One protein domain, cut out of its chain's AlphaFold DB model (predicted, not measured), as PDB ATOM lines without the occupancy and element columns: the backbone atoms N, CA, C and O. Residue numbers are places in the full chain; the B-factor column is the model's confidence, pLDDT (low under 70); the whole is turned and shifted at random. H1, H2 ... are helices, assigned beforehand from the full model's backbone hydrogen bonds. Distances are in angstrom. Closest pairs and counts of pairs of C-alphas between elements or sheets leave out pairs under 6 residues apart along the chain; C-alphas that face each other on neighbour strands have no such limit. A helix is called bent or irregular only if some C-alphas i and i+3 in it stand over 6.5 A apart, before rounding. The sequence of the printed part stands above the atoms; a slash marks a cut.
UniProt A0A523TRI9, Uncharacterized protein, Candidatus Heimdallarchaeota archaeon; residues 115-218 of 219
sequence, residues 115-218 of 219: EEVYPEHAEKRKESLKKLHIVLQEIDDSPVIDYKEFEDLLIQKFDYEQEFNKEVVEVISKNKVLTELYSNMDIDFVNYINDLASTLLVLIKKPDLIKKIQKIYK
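Overview. This is residues 115 to 218 of the 219 residues of an uncharacterized protein of Candidatus Heimdallarchaeota archaeon (UniProt A0A523TRI9). One long helix, H2, makes a spine, and the chain after it folds back along it: short H3 makes a corner at its far end, H4 crosses its middle at a steep tilt, and H5 runs back beside its first part. H1, before it, slants off near the first end of H2, and residues 118 to 123 stick out. The 104 printed residues hold five named helices, H1 H2 H3 H4 H5 in that order, and no named strand; the class is all helix. The whole is loose, with a radius of gyration of the C-alphas of 16.2 A, and elongated, spanning 47 by 31 by 21 A.

Arrangement. Begin with H1, residues 119 to 139, and go on to H2, residues 147 to 174, the hub, which touches the four other helices. H1 and H2 only just touch, with 3 pairs of C-alphas within 8 A; the closest are those of Leu 129 and Glu 151, 6.6 A apart. Their lines are about perpendicular at 71 degrees, but only just. H3, residues 176 to 183, and H2 touch only at the corner, where the C-alphas of Ile 172 and Leu 178, the closest, are 5.2 A apart. Next comes H4, residues 187 to 205, which with residues 194 to 202 touches residues 157 to 169 of H2. The closest C-alphas there are those of Glu 161 and Ser 198, 5.1 A apart, and the two helices run opposite ways at a steep tilt of 64 degrees. H5, residues 207 to 216, touches residues 149 to 157 of H2. Look at Phe 150 and Ile 213, whose C-alphas are the closest at 6.6 A; the tilt is shallow, 23 degrees, opposite ways. H1 is apart from H3, H4 and H5. In H2, H3, H4 and H5 every O i to N i+4 pair is within hydrogen-bond range; in H1 15 of 17 are.

Along the chain. Find C-alpha 119 at (65.236, 178.254, 31.290); from there H1 runs 30.7 A to C-alpha 139. It is irregular, only just: C-alphas 120 and 123 are 6.6 A apart. Find C-alpha 147 at (68.759, 198.190, 27.820), where H2 begins its 40.8 A. H3 measures 10.2 A, H4 26.6 A and H5 14.7 A, ending at C-alpha 216 at (65.641, 205.015, 32.155).

Size, cuts and confidence. The two C-alphas farthest apart are those of Ile 145 and Lys 176, at 47.3 A. The printed part has no cut, and it has no long link: H1 to H2 is short, the other three tight. In the B-factor column, the mean pLDDT of the printed part is 83.9, and you will find values under 70 at residues 115 to 122, 142 to 145 and 218 of this model.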
ATOM      1  N   GLU A 115      54.945 178.313  34.451       50.47
ATOM      2  CA  GLU A 115      55.952 178.984  35.245       50.47
ATOM      3  C   GLU A 115      56.986 179.452  34.245       50.47
ATOM      4  O   GLU A 115      57.683 178.680  33.597       50.47
ATOM      5  N   GLU A 116      57.028 180.753  34.043       46.06
ATOM      6  CA  GLU A 116      57.891 181.379  33.060       46.06
ATOM      7  C   GLU A 116      59.350 181.381  33.593       46.06
ATOM      8  O   GLU A 116      60.217 182.090  33.094       46.06
ATOM      9  N   VAL A 117      59.572 180.554  34.625       42.00
ATOM     10  CA  VAL A 117      60.749 180.216  35.420       42.00
ATOM     11  C   VAL A 117      61.581 179.123  34.741       42.00
ATOM     12  O   VAL A 117      62.734 178.915  35.110       42.00
ATOM     13  N   TYR A 118      61.044 178.425  33.734       40.81
ATOM     14  CA  TYR A 118      61.842 177.438  33.016       40.81
ATOM     15  C   TYR A 118      62.883 178.107  32.086       40.81
ATOM     16  O   TYR A 118      62.518 178.998  31.306       40.81
ATOM     17  N   PRO A 119      64.164 177.678  32.109       49.16
ATOM     18  CA  PRO A 119      65.236 178.254  31.290       49.16
ATOM     19  C   PRO A 119      64.924 178.316  29.787       49.16
ATOM     20  O   PRO A 119      65.336 179.261  29.117       49.16
ATOM     21  N   GLU A 120      64.146 177.372  29.247       50.94
ATOM     22  CA  GLU A 120      63.735 177.356  27.834       50.94
ATOM     23  C   GLU A 120      62.857 178.549  27.412       50.94
ATOM     24  O   GLU A 120      62.690 178.818  26.220       50.94
ATOM     25  N   HIS A 121      62.291 179.280  28.374       59.47
ATOM     26  CA  HIS A 121      61.497 180.479  28.130       59.47
ATOM     27  C   HIS A 121      62.273 181.778  28.380       59.47
ATOM     28  O   HIS A 121      61.803 182.835  27.960       59.47
ATOM     29  N   ALA A 122      63.478 181.712  28.956       66.56
ATOM     30  CA  ALA A 122      64.334 182.881  29.170       66.56
ATOM     31  C   ALA A 122      64.722 183.558  27.844       66.56
ATOM     32  O   ALA A 122      64.670 184.780  27.734       66.56
ATOM     33  N   GLU A 123      65.019 182.775  26.803       70.31
ATOM     34  CA  GLU A 123      65.348 183.317  25.477       70.31
ATOM     35  C   GLU A 123      64.136 183.968  24.794       70.31
ATOM     36  O   GLU A 123      64.251 185.053  24.225       70.31
ATOM     37  N   LYS A 124      62.941 183.377  24.927       74.44
ATOM     38  CA  LYS A 124      61.699 183.997  24.427       74.44
ATOM     39  C   LYS A 124      61.365 185.284  25.177       74.44
ATOM     40  O   LYS A 124      60.926 186.249  24.562       74.44
ATOM     41  N   ARG A 125      61.589 185.308  26.493       74.19
ATOM     42  CA  ARG A 125      61.408 186.498  27.329       74.19
ATOM     43  C   ARG A 125      62.345 187.620  26.883       74.19
ATOM     44  O   ARG A 125      61.864 188.714  26.618       74.19
ATOM     45  N   LYS A 126      63.640 187.330  26.710       76.56
ATOM     46  CA  LYS A 126      64.625 188.275  26.156       76.56
ATOM     47  C   LYS A 126      64.179 188.829  24.808       76.56
ATOM     48  O   LYS A 126      64.189 190.037  24.599       76.56
ATOM     49  N   GLU A 127      63.760 187.962  23.888       82.44
ATOM     50  CA  GLU A 127      63.287 188.382  22.566       82.44
ATOM     51  C   GLU A 127      62.060 189.307  22.656       82.44
ATOM     52  O   GLU A 127      62.019 190.349  21.999       82.44
ATOM     53  N   SER A 128      61.083 188.970  23.501       83.12
ATOM     54  CA  SER A 128      59.910 189.817  23.742       83.12
ATOM     55  C   SER A 128      60.281 191.160  24.371       83.12
ATOM     56  O   SER A 128      59.732 192.181  23.968       83.12
ATOM     57  N   LEU A 129      61.233 191.189  25.308       83.44
ATOM     58  CA  LEU A 129      61.724 192.422  25.926       83.44
ATOM     59  C   LEU A 129      62.439 193.321  24.912       83.44
ATOM     60  O   LEU A 129      62.224 194.530  24.915       83.44
ATOM     61  N   LYS A 130      63.224 192.746  23.989       83.31
ATOM     62  CA  LYS A 130      63.814 193.491  22.858       83.31
ATOM     63  C   LYS A 130      62.741 194.112  21.969       83.31
ATOM     64  O   LYS A 130      62.833 195.281  21.618       83.31
ATOM     65  N   LYS A 131      61.709 193.342  21.615       86.56
ATOM     66  CA  LYS A 131      60.594 193.831  20.789       86.56
ATOM     67  C   LYS A 131      59.807 194.935  21.488       86.56
ATOM     68  O   LYS A 131      59.504 195.944  20.863       86.56
ATOM     69  N   LEU A 132      59.508 194.764  22.775       84.56
ATOM     70  CA  LEU A 132      58.825 195.776  23.578       84.56
ATOM     71  C   LEU A 132      59.644 197.066  23.659       84.56
ATOM     72  O   LEU A 132      59.088 198.144  23.502       84.56
ATOM     73  N   HIS A 133      60.957 196.949  23.853       81.81
ATOM     74  CA  HIS A 133      61.864 198.088  23.842       81.81
ATOM     75  C   HIS A 133      61.778 198.884  22.527       81.81
ATOM     76  O   HIS A 133      61.571 200.093  22.585       81.81
ATOM     77  N   ILE A 134      61.837 198.206  21.371       83.81
ATOM     78  CA  ILE A 134      61.687 198.838  20.047       83.81
ATOM     79  C   ILE A 134      60.328 199.538  19.931       83.81
ATOM     80  O   ILE A 134      60.264 200.700  19.556       83.81
ATOM     81  N   VAL A 135      59.237 198.857  20.295       84.31
ATOM     82  CA  VAL A 135      57.887 199.443  20.237       84.31
ATOM     83  C   VAL A 135      57.779 200.694  21.108       84.31
ATOM     84  O   VAL A 135      57.149 201.662  20.703       84.31
ATOM     85  N   LEU A 136      58.379 200.686  22.300       81.38
ATOM     86  CA  LEU A 136      58.322 201.827  23.209       81.38
ATOM     87  C   LEU A 136      59.134 203.021  22.696       81.38
ATOM     88  O   LEU A 136      58.657 204.138  22.844       81.38
ATOM     89  N   GLN A 137      60.281 202.797  22.045       80.38
ATOM     90  CA  GLN A 137      61.049 203.866  21.387       80.38
ATOM     91  C   GLN A 137      60.301 204.519  20.217       80.38
ATOM     92  O   GLN A 137      60.498 205.693  19.944       80.38
ATOM     93  N   GLU A 138      59.448 203.768  19.517       84.19
ATOM     94  CA  GLU A 138      58.630 204.317  18.425       84.19
ATOM     95  C   GLU A 138      57.409 205.106  18.934       84.19
ATOM     96  O   GLU A 138      56.823 205.894  18.195       84.19
ATOM     97  N   ILE A 139      56.976 204.866  20.176       83.44
ATOM     98  CA  ILE A 139      55.829 205.558  20.791       83.44
ATOM     99  C   ILE A 139      56.281 206.809  21.545       83.44
ATOM    100  O   ILE A 139      55.571 207.815  21.558       83.44
ATOM    101  N   ASP A 140      57.425 206.720  22.212       74.62
ATOM    102  CA  ASP A 140      58.033 207.785  22.992       74.62
ATOM    103  C   ASP A 140      59.434 208.002  22.416       74.62
ATOM    104  O   ASP A 140      60.282 207.121  22.547       74.62
ATOM    105  N   ASP A 141      59.673 209.163  21.787       70.75
ATOM    106  CA  ASP A 141      60.949 209.560  21.148       70.75
ATOM    107  C   ASP A 141      62.153 209.560  22.121       70.75
ATOM    108  O   ASP A 141      63.277 209.927  21.766       70.75
ATOM    109  N   SER A 142      61.923 209.179  23.375       68.75
ATOM    110  CA  SER A 142      62.922 209.076  24.415       68.75
ATOM    111  C   SER A 142      63.728 207.768  24.286       68.75
ATOM    112  O   SER A 142      63.175 206.665  24.397       68.75
ATOM    113  N   PRO A 143      65.053 207.837  24.069       68.31
ATOM    114  CA  PRO A 143      65.879 206.644  23.951       68.31
ATOM    115  C   PRO A 143      66.004 205.936  25.306       68.31
ATOM    116  O   PRO A 143      66.286 206.562  26.322       68.31
ATOM    117  N   VAL A 144      65.873 204.605  25.333       67.25
ATOM    118  CA  VAL A 144      66.301 203.824  26.508       67.25
ATOM    119  C   VAL A 144      67.819 203.882  26.583       67.25
ATOM    120  O   VAL A 144      68.510 203.426  25.671       67.25
ATOM    121  N   ILE A 145      68.323 204.429  27.682       68.56
ATOM    122  CA  ILE A 145      69.755 204.694  27.862       68.56
ATOM    123  C   ILE A 145      70.518 203.417  28.233       68.56
ATOM    124  O   ILE A 145      71.646 203.217  27.784       68.56
ATOM    125  N   ASP A 146      69.886 202.526  29.004       82.25
ATOM    126  CA  ASP A 146      70.449 201.236  29.409       82.25
ATOM    127  C   ASP A 146      69.429 200.104  29.213       82.25
ATOM    128  O   ASP A 146      68.501 199.907  30.001       82.25
ATOM    129  N   TYR A 147      69.613 199.335  28.135       82.25
ATOM    130  CA  TYR A 147      68.759 198.190  27.820       82.25
ATOM    131  C   TYR A 147      68.834 197.085  28.881       82.25
ATOM    132  O   TYR A 147      67.829 196.432  29.149       82.25
ATOM    133  N   LYS A 148      70.007 196.860  29.485       85.56
ATOM    134  CA  LYS A 148      70.188 195.781  30.461       85.56
ATOM    135  C   LYS A 148      69.482 196.126  31.768       85.56
ATOM    136  O   LYS A 148      68.767 195.291  32.309       85.56
ATOM    137  N   GLU A 149      69.634 197.362  32.237       87.56
ATOM    138  CA  GLU A 149      68.909 197.831  33.419       87.56
ATOM    139  C   GLU A 149      67.389 197.821  33.173       87.56
ATOM    140  O   GLU A 149      66.622 197.386  34.034       87.56
ATOM    141  N   PHE A 150      66.937 198.211  31.975       84.44
ATOM    142  CA  PHE A 150      65.529 198.103  31.583       84.44
ATOM    143  C   PHE A 150      65.013 196.656  31.620       84.44
ATOM    144  O   PHE A 150      63.932 196.398  32.160       84.44
ATOM    145  N   GLU A 151      65.785 195.713  31.074       85.12
ATOM    146  CA  GLU A 151      65.471 194.284  31.088       85.12
ATOM    147  C   GLU A 151      65.292 193.774  32.527       85.12
ATOM    148  O   GLU A 151      64.256 193.185  32.847       85.12
ATOM    149  N   ASP A 152      66.249 194.078  33.410       87.81
ATOM    150  CA  ASP A 152      66.235 193.664  34.816       87.81
ATOM    151  C   ASP A 152      65.014 194.226  35.569       87.81
ATOM    152  O   ASP A 152      64.350 193.507  36.326       87.81
ATOM    153  N   LEU A 153      64.657 195.497  35.339       89.81
ATOM    154  CA  LEU A 153      63.482 196.111  35.967       89.81
ATOM    155  C   LEU A 153      62.165 195.518  35.453       89.81
ATOM    156  O   LEU A 153      61.226 195.357  36.236       89.81
ATOM    157  N   LEU A 154      62.071 195.171  34.167       87.62
ATOM    158  CA  LEU A 154      60.878 194.512  33.634       87.62
ATOM    159  C   LEU A 154      60.740 193.074  34.125       87.62
ATOM    160  O   LEU A 154      59.627 192.657  34.443       87.62
ATOM    161  N   ILE A 155      61.843 192.337  34.253       85.81
ATOM    162  CA  ILE A 155      61.836 191.013  34.886       85.81
ATOM    163  C   ILE A 155      61.325 191.137  36.322       85.81
ATOM    164  O   ILE A 155      60.369 190.456  36.688       85.81
ATOM    165  N   GLN A 156      61.866 192.081  37.095       89.31
ATOM    166  CA  GLN A 156      61.406 192.335  38.457       89.31
ATOM    167  C   GLN A 156      59.915 192.717  38.508       89.31
ATOM    168  O   GLN A 156      59.189 192.288  39.406       89.31
ATOM    169  N   LYS A 157      59.434 193.507  37.540       89.56
ATOM    170  CA  LYS A 157      58.012 193.846  37.401       89.56
ATOM    171  C   LYS A 157      57.164 192.594  37.170       89.56
ATOM    172  O   LYS A 157      56.151 192.436  37.846       89.56
ATOM    173  N   PHE A 158      57.578 191.701  36.272       86.19
ATOM    174  CA  PHE A 158      56.870 190.443  36.022       86.19
ATOM    175  C   PHE A 158      56.860 189.526  37.245       86.19
ATOM    176  O   PHE A 158      55.822 188.943  37.549       86.19
ATOM    177  N   ASP A 159      57.965 189.440  37.982       87.06
ATOM    178  CA  ASP A 159      58.037 188.630  39.200       87.06
ATOM    179  C   ASP A 159      57.037 189.126  40.255       87.06
ATOM    180  O   ASP A 159      56.289 188.327  40.828       87.06
ATOM    181  N   TYR A 160      56.930 190.447  40.439       91.00
ATOM    182  CA  TYR A 160      55.902 191.024  41.308       91.00
ATOM    183  C   TYR A 160      54.482 190.760  40.803       91.00
ATOM    184  O   TYR A 160      53.592 190.491  41.605       91.00
ATOM    185  N   GLU A 161      54.236 190.794  39.491       89.88
ATOM    186  CA  GLU A 161      52.923 190.420  38.960       89.88
ATOM    187  C   GLU A 161      52.583 188.964  39.256       89.88
ATOM    188  O   GLU A 161      51.429 188.665  39.548       89.88
ATOM    189  N   GLN A 162      53.543 188.042  39.197       86.69
ATOM    190  CA  GLN A 162      53.294 186.643  39.555       86.69
ATOM    191  C   GLN A 162      52.987 186.486  41.048       86.69
ATOM    192  O   GLN A 162      52.083 185.731  41.411       86.69
ATOM    193  N   GLU A 163      53.697 187.215  41.911       90.06
ATOM    194  CA  GLU A 163      53.415 187.263  43.348       90.06
ATOM    195  C   GLU A 163      51.997 187.794  43.615       90.06
ATOM    196  O   GLU A 163      51.197 187.135  44.283       90.06
ATOM    197  N   PHE A 164      51.638 188.929  43.014       92.81
ATOM    198  CA  PHE A 164      50.312 189.520  43.176       92.81
ATOM    199  C   PHE A 164      49.202 188.690  42.535       92.81
ATOM    200  O   PHE A 164      48.113 188.626  43.094       92.81
ATOM    201  N   ASN A 165      49.465 187.969  41.443       89.81
ATOM    202  CA  ASN A 165      48.500 187.019  40.882       89.81
ATOM    203  C   ASN A 165      48.136 185.936  41.907       89.81
ATOM    204  O   ASN A 165      46.963 185.582  42.028       89.81
ATOM    205  N   LYS A 166      49.117 185.423  42.664       89.19
ATOM    206  CA  LYS A 166      48.866 184.452  43.742       89.19
ATOM    207  C   LYS A 166      48.051 185.081  44.873       89.19
ATOM    208  O   LYS A 166      47.085 184.465  45.319       89.19
ATOM    209  N   GLU A 167      48.385 186.309  45.276       92.12
ATOM    210  CA  GLU A 167      47.634 187.065  46.292       92.12
ATOM    211  C   GLU A 167      46.166 187.265  45.867       92.12
ATOM    212  O   GLU A 167      45.249 186.991  46.641       92.12
ATOM    213  N   VAL A 168      45.919 187.672  44.617       92.25
ATOM    214  CA  VAL A 168      44.562 187.876  44.084       92.25
ATOM    215  C   VAL A 168      43.773 186.566  44.081       92.25
ATOM    216  O   VAL A 168      42.642 186.533  44.568       92.25
ATOM    217  N   VAL A 169      44.366 185.468  43.602       91.38
ATOM    218  CA  VAL A 169      43.731 184.137  43.616       91.38
ATOM    219  C   VAL A 169      43.375 183.704  45.041       91.38
ATOM    220  O   VAL A 169      42.272 183.207  45.285       91.38
ATOM    221  N   GLU A 170      44.275 183.922  45.999       92.19
ATOM    222  CA  GLU A 170      44.036 183.603  47.405       92.19
ATOM    223  C   GLU A 170      42.861 184.413  47.972       92.19
ATOM    224  O   GLU A 170      41.960 183.844  48.598       92.19
ATOM    225  N   VAL A 171      42.814 185.717  47.693       94.44
ATOM    226  CA  VAL A 171      41.713 186.598  48.107       94.44
ATOM    227  C   VAL A 171      40.384 186.146  47.499       94.44
ATOM    228  O   VAL A 171      39.385 186.064  48.218       94.44
ATOM    229  N   ILE A 172      40.360 185.789  46.210       93.31
ATOM    230  CA  ILE A 172      39.159 185.270  45.539       93.31
ATOM    231  C   ILE A 172      38.668 183.998  46.232       93.31
ATOM    232  O   ILE A 172      37.480 183.895  46.533       93.31
ATOM    233  N   SER A 173      39.572 183.060  46.538       90.38
ATOM    234  CA  SER A 173      39.221 181.769  47.149       90.38
ATOM    235  C   SER A 173      38.597 181.893  48.544       90.38
ATOM    236  O   SER A 173      37.798 181.048  48.947       90.38
ATOM    237  N   LYS A 174      38.936 182.956  49.282       92.94
ATOM    238  CA  LYS A 174      38.455 183.209  50.649       92.94
ATOM    239  C   LYS A 174      37.226 184.118  50.690       92.94
ATOM    240  O   LYS A 174      36.537 184.174  51.709       92.94
ATOM    241  N   ASN A 175      36.931 184.831  49.604       94.44
ATOM    242  CA  ASN A 175      35.844 185.800  49.535       94.44
ATOM    243  C   ASN A 175      34.680 185.269  48.686       94.44
ATOM    244  O   ASN A 175      34.787 185.147  47.468       94.44
ATOM    245  N   LYS A 176      33.530 185.014  49.326       90.69
ATOM    246  CA  LYS A 176      32.334 184.472  48.656       90.69
ATOM    247  C   LYS A 176      31.816 185.357  47.520       90.69
ATOM    248  O   LYS A 176      31.435 184.827  46.484       90.69
ATOM    249  N   VAL A 177      31.834 186.679  47.699       92.81
ATOM    250  CA  VAL A 177      31.352 187.635  46.687       92.81
ATOM    251  C   VAL A 177      32.253 187.596  45.456       92.81
ATOM    252  O   VAL A 177      31.765 187.524  44.333       92.81
ATOM    253  N   LEU A 178      33.573 187.581  45.660       92.50
ATOM    254  CA  LEU A 178      34.527 187.470  44.556       92.50
ATOM    255  C   LEU A 178      34.469 186.093  43.897       92.50
ATOM    256  O   LEU A 178      34.494 186.006  42.676       92.50
ATOM    257  N   THR A 179      34.334 185.025  44.681       89.75
ATOM    258  CA  THR A 179      34.137 183.675  44.146       89.75
ATOM    259  C   THR A 179      32.921 183.630  43.223       89.75
ATOM    260  O   THR A 179      33.019 183.121  42.109       89.75
ATOM    261  N   GLU A 180      31.785 184.185  43.649       88.75
ATOM    262  CA  GLU A 180      30.568 184.228  42.840       88.75
ATOM    263  C   GLU A 180      30.763 185.073  41.574       88.75
ATOM    264  O   GLU A 180      30.436 184.618  40.475       88.75
ATOM    265  N   LEU A 181      31.386 186.249  41.699       90.25
ATOM    266  CA  LEU A 181      31.712 187.121  40.571       90.25
ATOM    267  C   LEU A 181      32.569 186.395  39.519       90.25
ATOM    268  O   LEU A 181      32.193 186.339  38.348       90.25
ATOM    269  N   TYR A 182      33.683 185.788  39.936       91.12
ATOM    270  CA  TYR A 182      34.605 185.077  39.045       91.12
ATOM    271  C   TYR A 182      33.999 183.790  38.488       91.12
ATOM    272  O   TYR A 182      34.246 183.435  37.336       91.12
ATOM    273  N   SER A 183      33.160 183.098  39.263       86.12
ATOM    274  CA  SER A 183      32.495 181.877  38.804       86.12
ATOM    275  C   SER A 183      31.555 182.110  37.624       86.12
ATOM    276  O   SER A 183      31.224 181.156  36.933       86.12
ATOM    277  N   ASN A 184      31.150 183.355  37.353       83.62
ATOM    278  CA  ASN A 184      30.293 183.712  36.223       83.62
ATOM    279  C   ASN A 184      31.069 184.154  34.970       83.62
ATOM    280  O   ASN A 184      30.471 184.356  33.907       83.62
ATOM    281  N   MET A 185      32.397 184.228  35.047       88.69
ATOM    282  CA  MET A 185      33.275 184.630  33.948       88.69
ATOM    283  C   MET A 185      33.768 183.412  33.154       88.69
ATOM    284  O   MET A 185      33.774 182.283  33.655       88.69
ATOM    285  N   ASP A 186      34.080 183.603  31.871       86.00
ATOM    286  CA  ASP A 186      34.820 182.587  31.119       86.00
ATOM    287  C   ASP A 186      36.306 182.615  31.490       86.00
ATOM    288  O   ASP A 186      36.778 183.512  32.187       86.00
ATOM    289  N   ILE A 187      37.024 181.574  31.076       88.25
ATOM    290  CA  ILE A 187      38.413 181.354  31.480       88.25
ATOM    291  C   ILE A 187      39.282 182.524  31.017       88.25
ATOM    292  O   ILE A 187      40.077 183.033  31.800       88.25
ATOM    293  N   ASP A 188      39.116 182.987  29.781       87.19
ATOM    294  CA  ASP A 188      39.894 184.107  29.249       87.19
ATOM    295  C   ASP A 188      39.678 185.379  30.059       87.19
ATOM    296  O   ASP A 188      40.645 186.020  30.473       87.19
ATOM    297  N   PHE A 189      38.424 185.699  30.370       89.88
ATOM    298  CA  PHE A 189      38.101 186.889  31.139       89.88
ATOM    299  C   PHE A 189      38.576 186.792  32.594       89.88
ATOM    300  O   PHE A 189      39.088 187.774  33.127       89.88
ATOM    301  N   VAL A 190      38.506 185.608  33.221       91.06
ATOM    302  CA  VAL A 190      39.095 185.366  34.553       91.06
ATOM    303  C   VAL A 190      40.585 185.705  34.561       91.06
ATOM    304  O   VAL A 190      41.039 186.437  35.441       91.06
ATOM    305  N   ASN A 191      41.346 185.193  33.588       89.81
ATOM    306  CA  ASN A 191      42.790 185.431  33.534       89.81
ATOM    307  C   ASN A 191      43.100 186.895  33.206       89.81
ATOM    308  O   ASN A 191      43.962 187.482  33.851       89.81
ATOM    309  N   TYR A 192      42.345 187.509  32.294       90.38
ATOM    310  CA  TYR A 192      42.495 188.923  31.955       90.38
ATOM    311  C   TYR A 192      42.294 189.845  33.165       90.38
ATOM    312  O   TYR A 192      43.133 190.702  33.439       90.38
ATOM    313  N   ILE A 193      41.214 189.654  33.932       93.00
ATOM    314  CA  ILE A 193      40.962 190.458  35.134       93.00
ATOM    315  C   ILE A 193      42.060 190.232  36.182       93.00
ATOM    316  O   ILE A 193      42.485 191.184  36.835       93.00
ATOM    317  N   ASN A 194      42.549 188.997  36.333       91.44
ATOM    318  CA  ASN A 194      43.638 188.679  37.257       91.44
ATOM    319  C   ASN A 194      44.956 189.376  36.868       91.44
ATOM    320  O   ASN A 194      45.644 189.934  37.726       91.44
ATOM    321  N   ASP A 195      45.269 189.402  35.571       89.88
ATOM    322  CA  ASP A 195      46.446 190.076  35.021       89.88
ATOM    323  C   ASP A 195      46.371 191.591  35.225       89.88
ATOM    324  O   ASP A 195      47.335 192.206  35.689       89.88
ATOM    325  N   LEU A 196      45.204 192.189  34.966       93.31
ATOM    326  CA  LEU A 196      44.963 193.605  35.237       93.31
ATOM    327  C   LEU A 196      45.096 193.933  36.724       93.31
ATOM    328  O   LEU A 196      45.783 194.888  37.080       93.31
ATOM    329  N   ALA A 197      44.469 193.141  37.597       94.88
ATOM    330  CA  ALA A 197      44.549 193.343  39.040       94.88
ATOM    331  C   ALA A 197      46.004 193.294  39.527       94.88
ATOM    332  O   ALA A 197      46.435 194.165  40.278       94.88
ATOM    333  N   SER A 198      46.782 192.330  39.037       92.00
ATOM    334  CA  SER A 198      48.196 192.181  39.393       92.00
ATOM    335  C   SER A 198      49.047 193.333  38.873       92.00
ATOM    336  O   SER A 198      49.868 193.866  39.616       92.00
ATOM    337  N   THR A 199      48.801 193.780  37.638       91.44
ATOM    338  CA  THR A 199      49.465 194.959  37.062       91.44
ATOM    339  C   THR A 199      49.204 196.197  37.920       91.44
ATOM    340  O   THR A 199      50.133 196.906  38.307       91.44
ATOM    341  N   LEU A 200      47.940 196.442  38.277       95.38
ATOM    342  CA  LEU A 200      47.551 197.564  39.132       95.38
ATOM    343  C   LEU A 200      48.186 197.464  40.524       95.38
ATOM    344  O   LEU A 200      48.637 198.474  41.063       95.38
ATOM    345  N   LEU A 201      48.281 196.262  41.094       95.56
ATOM    346  CA  LEU A 201      48.956 196.046  42.372       95.56
ATOM    347  C   LEU A 201      50.452 196.364  42.298       95.56
ATOM    348  O   LEU A 201      50.963 196.954  43.248       95.56
ATOM    349  N   VAL A 202      51.139 196.079  41.186       94.12
ATOM    350  CA  VAL A 202      52.522 196.550  40.991       94.12
ATOM    351  C   VAL A 202      52.582 198.073  40.996       94.12
ATOM    352  O   VAL A 202      53.390 198.641  41.729       94.12
ATOM    353  N   LEU A 203      51.708 198.744  40.241       93.50
ATOM    354  CA  LEU A 203      51.687 200.210  40.185       93.50
ATOM    355  C   LEU A 203      51.448 200.842  41.567       93.50
ATOM    356  O   LEU A 203      52.072 201.848  41.901       93.50
ATOM    357  N   ILE A 204      50.576 200.239  42.379       95.06
ATOM    358  CA  ILE A 204      50.200 200.747  43.705       95.06
ATOM    359  C   ILE A 204      51.253 200.404  44.768       95.06
ATOM    360  O   ILE A 204      51.644 201.267  45.551       95.06
ATOM    361  N   LYS A 205      51.701 199.144  44.831       96.12
ATOM    362  CA  LYS A 205      52.562 198.629  45.912       96.12
ATOM    363  C   LYS A 205      54.058 198.759  45.616       96.12
ATOM    364  O   LYS A 205      54.860 198.655  46.544       96.12
ATOM    365  N   LYS A 206      54.461 198.967  44.357       96.00
ATOM    366  CA  LYS A 206      55.869 199.101  43.930       96.00
ATOM    367  C   LYS A 206      56.111 200.399  43.137       96.00
ATOM    368  O   LYS A 206      56.712 200.354  42.064       96.00
ATOM    369  N   PRO A 207      55.720 201.580  43.656       94.31
ATOM    370  CA  PRO A 207      55.863 202.842  42.925       94.31
ATOM    371  C   PRO A 207      57.324 203.181  42.599       94.31
ATOM    372  O   PRO A 207      57.601 203.785  41.567       94.31
ATOM    373  N   ASP A 208      58.280 202.766  43.435       94.50
ATOM    374  CA  ASP A 208      59.702 203.028  43.188       94.50
ATOM    375  C   ASP A 208      60.254 202.245  41.992       94.50
ATOM    376  O   ASP A 208      61.129 202.750  41.294       94.50
ATOM    377  N   LEU A 209      59.714 201.055  41.702       92.44
ATOM    378  CA  LEU A 209      60.048 200.316  40.482       92.44
ATOM    379  C   LEU A 209      59.617 201.107  39.243       92.44
ATOM    380  O   LEU A 209      60.387 201.260  38.301       92.44
ATOM    381  N   ILE A 210      58.413 201.676  39.281       88.31
ATOM    382  CA  ILE A 210      57.880 202.485  38.183       88.31
ATOM    383  C   ILE A 210      58.709 203.752  37.982       88.31
ATOM    384  O   ILE A 210      59.044 204.079  36.848       88.31
ATOM    385  N   LYS A 211      59.118 204.421  39.068       90.56
ATOM    386  CA  LYS A 211      60.027 205.575  38.987       90.56
ATOM    387  C   LYS A 211      61.367 205.211  38.348       90.56
ATOM    388  O   LYS A 211      61.876 205.989  37.549       90.56
ATOM    389  N   LYS A 212      61.936 204.045  38.679       90.75
ATOM    390  CA  LYS A 212      63.188 203.569  38.067       90.75
ATOM    391  C   LYS A 212      63.024 203.325  36.570       90.75
ATOM    392  O   LYS A 212      63.827 203.830  35.798       90.75
ATOM    393  N   ILE A 213      61.949 202.642  36.164       86.75
ATOM    394  CA  ILE A 213      61.643 202.427  34.743       86.75
ATOM    395  C   ILE A 213      61.500 203.778  34.033       86.75
ATOM    396  O   ILE A 213      62.144 204.002  33.019       86.75
ATOM    397  N   GLN A 214      60.728 204.712  34.594       83.56
ATOM    398  CA  GLN A 214      60.552 206.051  34.021       83.56
ATOM    399  C   GLN A 214      61.865 206.820  33.881       83.56
ATOM    400  O   GLN A 214      62.024 207.545  32.908       83.56
ATOM    401  N   LYS A 215      62.787 206.679  34.840       86.00
ATOM    402  CA  LYS A 215      64.088 207.348  34.796       86.00
ATOM    403  C   LYS A 215      64.921 206.880  33.601       86.00
ATOM    404  O   LYS A 215      65.487 207.718  32.916       86.00
ATOM    405  N   ILE A 216      64.926 205.578  33.313       81.44
ATOM    406  CA  ILE A 216      65.641 205.015  32.155       81.44
ATOM    407  C   ILE A 216      65.117 205.578  30.821       81.44
ATOM    408  O   ILE A 216      65.867 205.637  29.850       81.44
ATOM    409  N   TYR A 217      63.849 205.997  30.782       70.38
ATOM    410  CA  TYR A 217      63.216 206.618  29.617       70.38
ATOM    411  C   TYR A 217      63.297 208.148  29.586       70.38
ATOM    412  O   TYR A 217      62.838 208.719  28.614       70.38
ATOM    413  N   LYS A 218      63.751 208.852  30.630       64.56
ATOM    414  CA  LYS A 218      63.578 210.321  30.734       64.56
ATOM    415  C   LYS A 218      64.856 211.107  31.023       64.56
ATOM    416  O   LYS A 218      64.772 212.223  31.538       64.56
TER     417      LYS A 218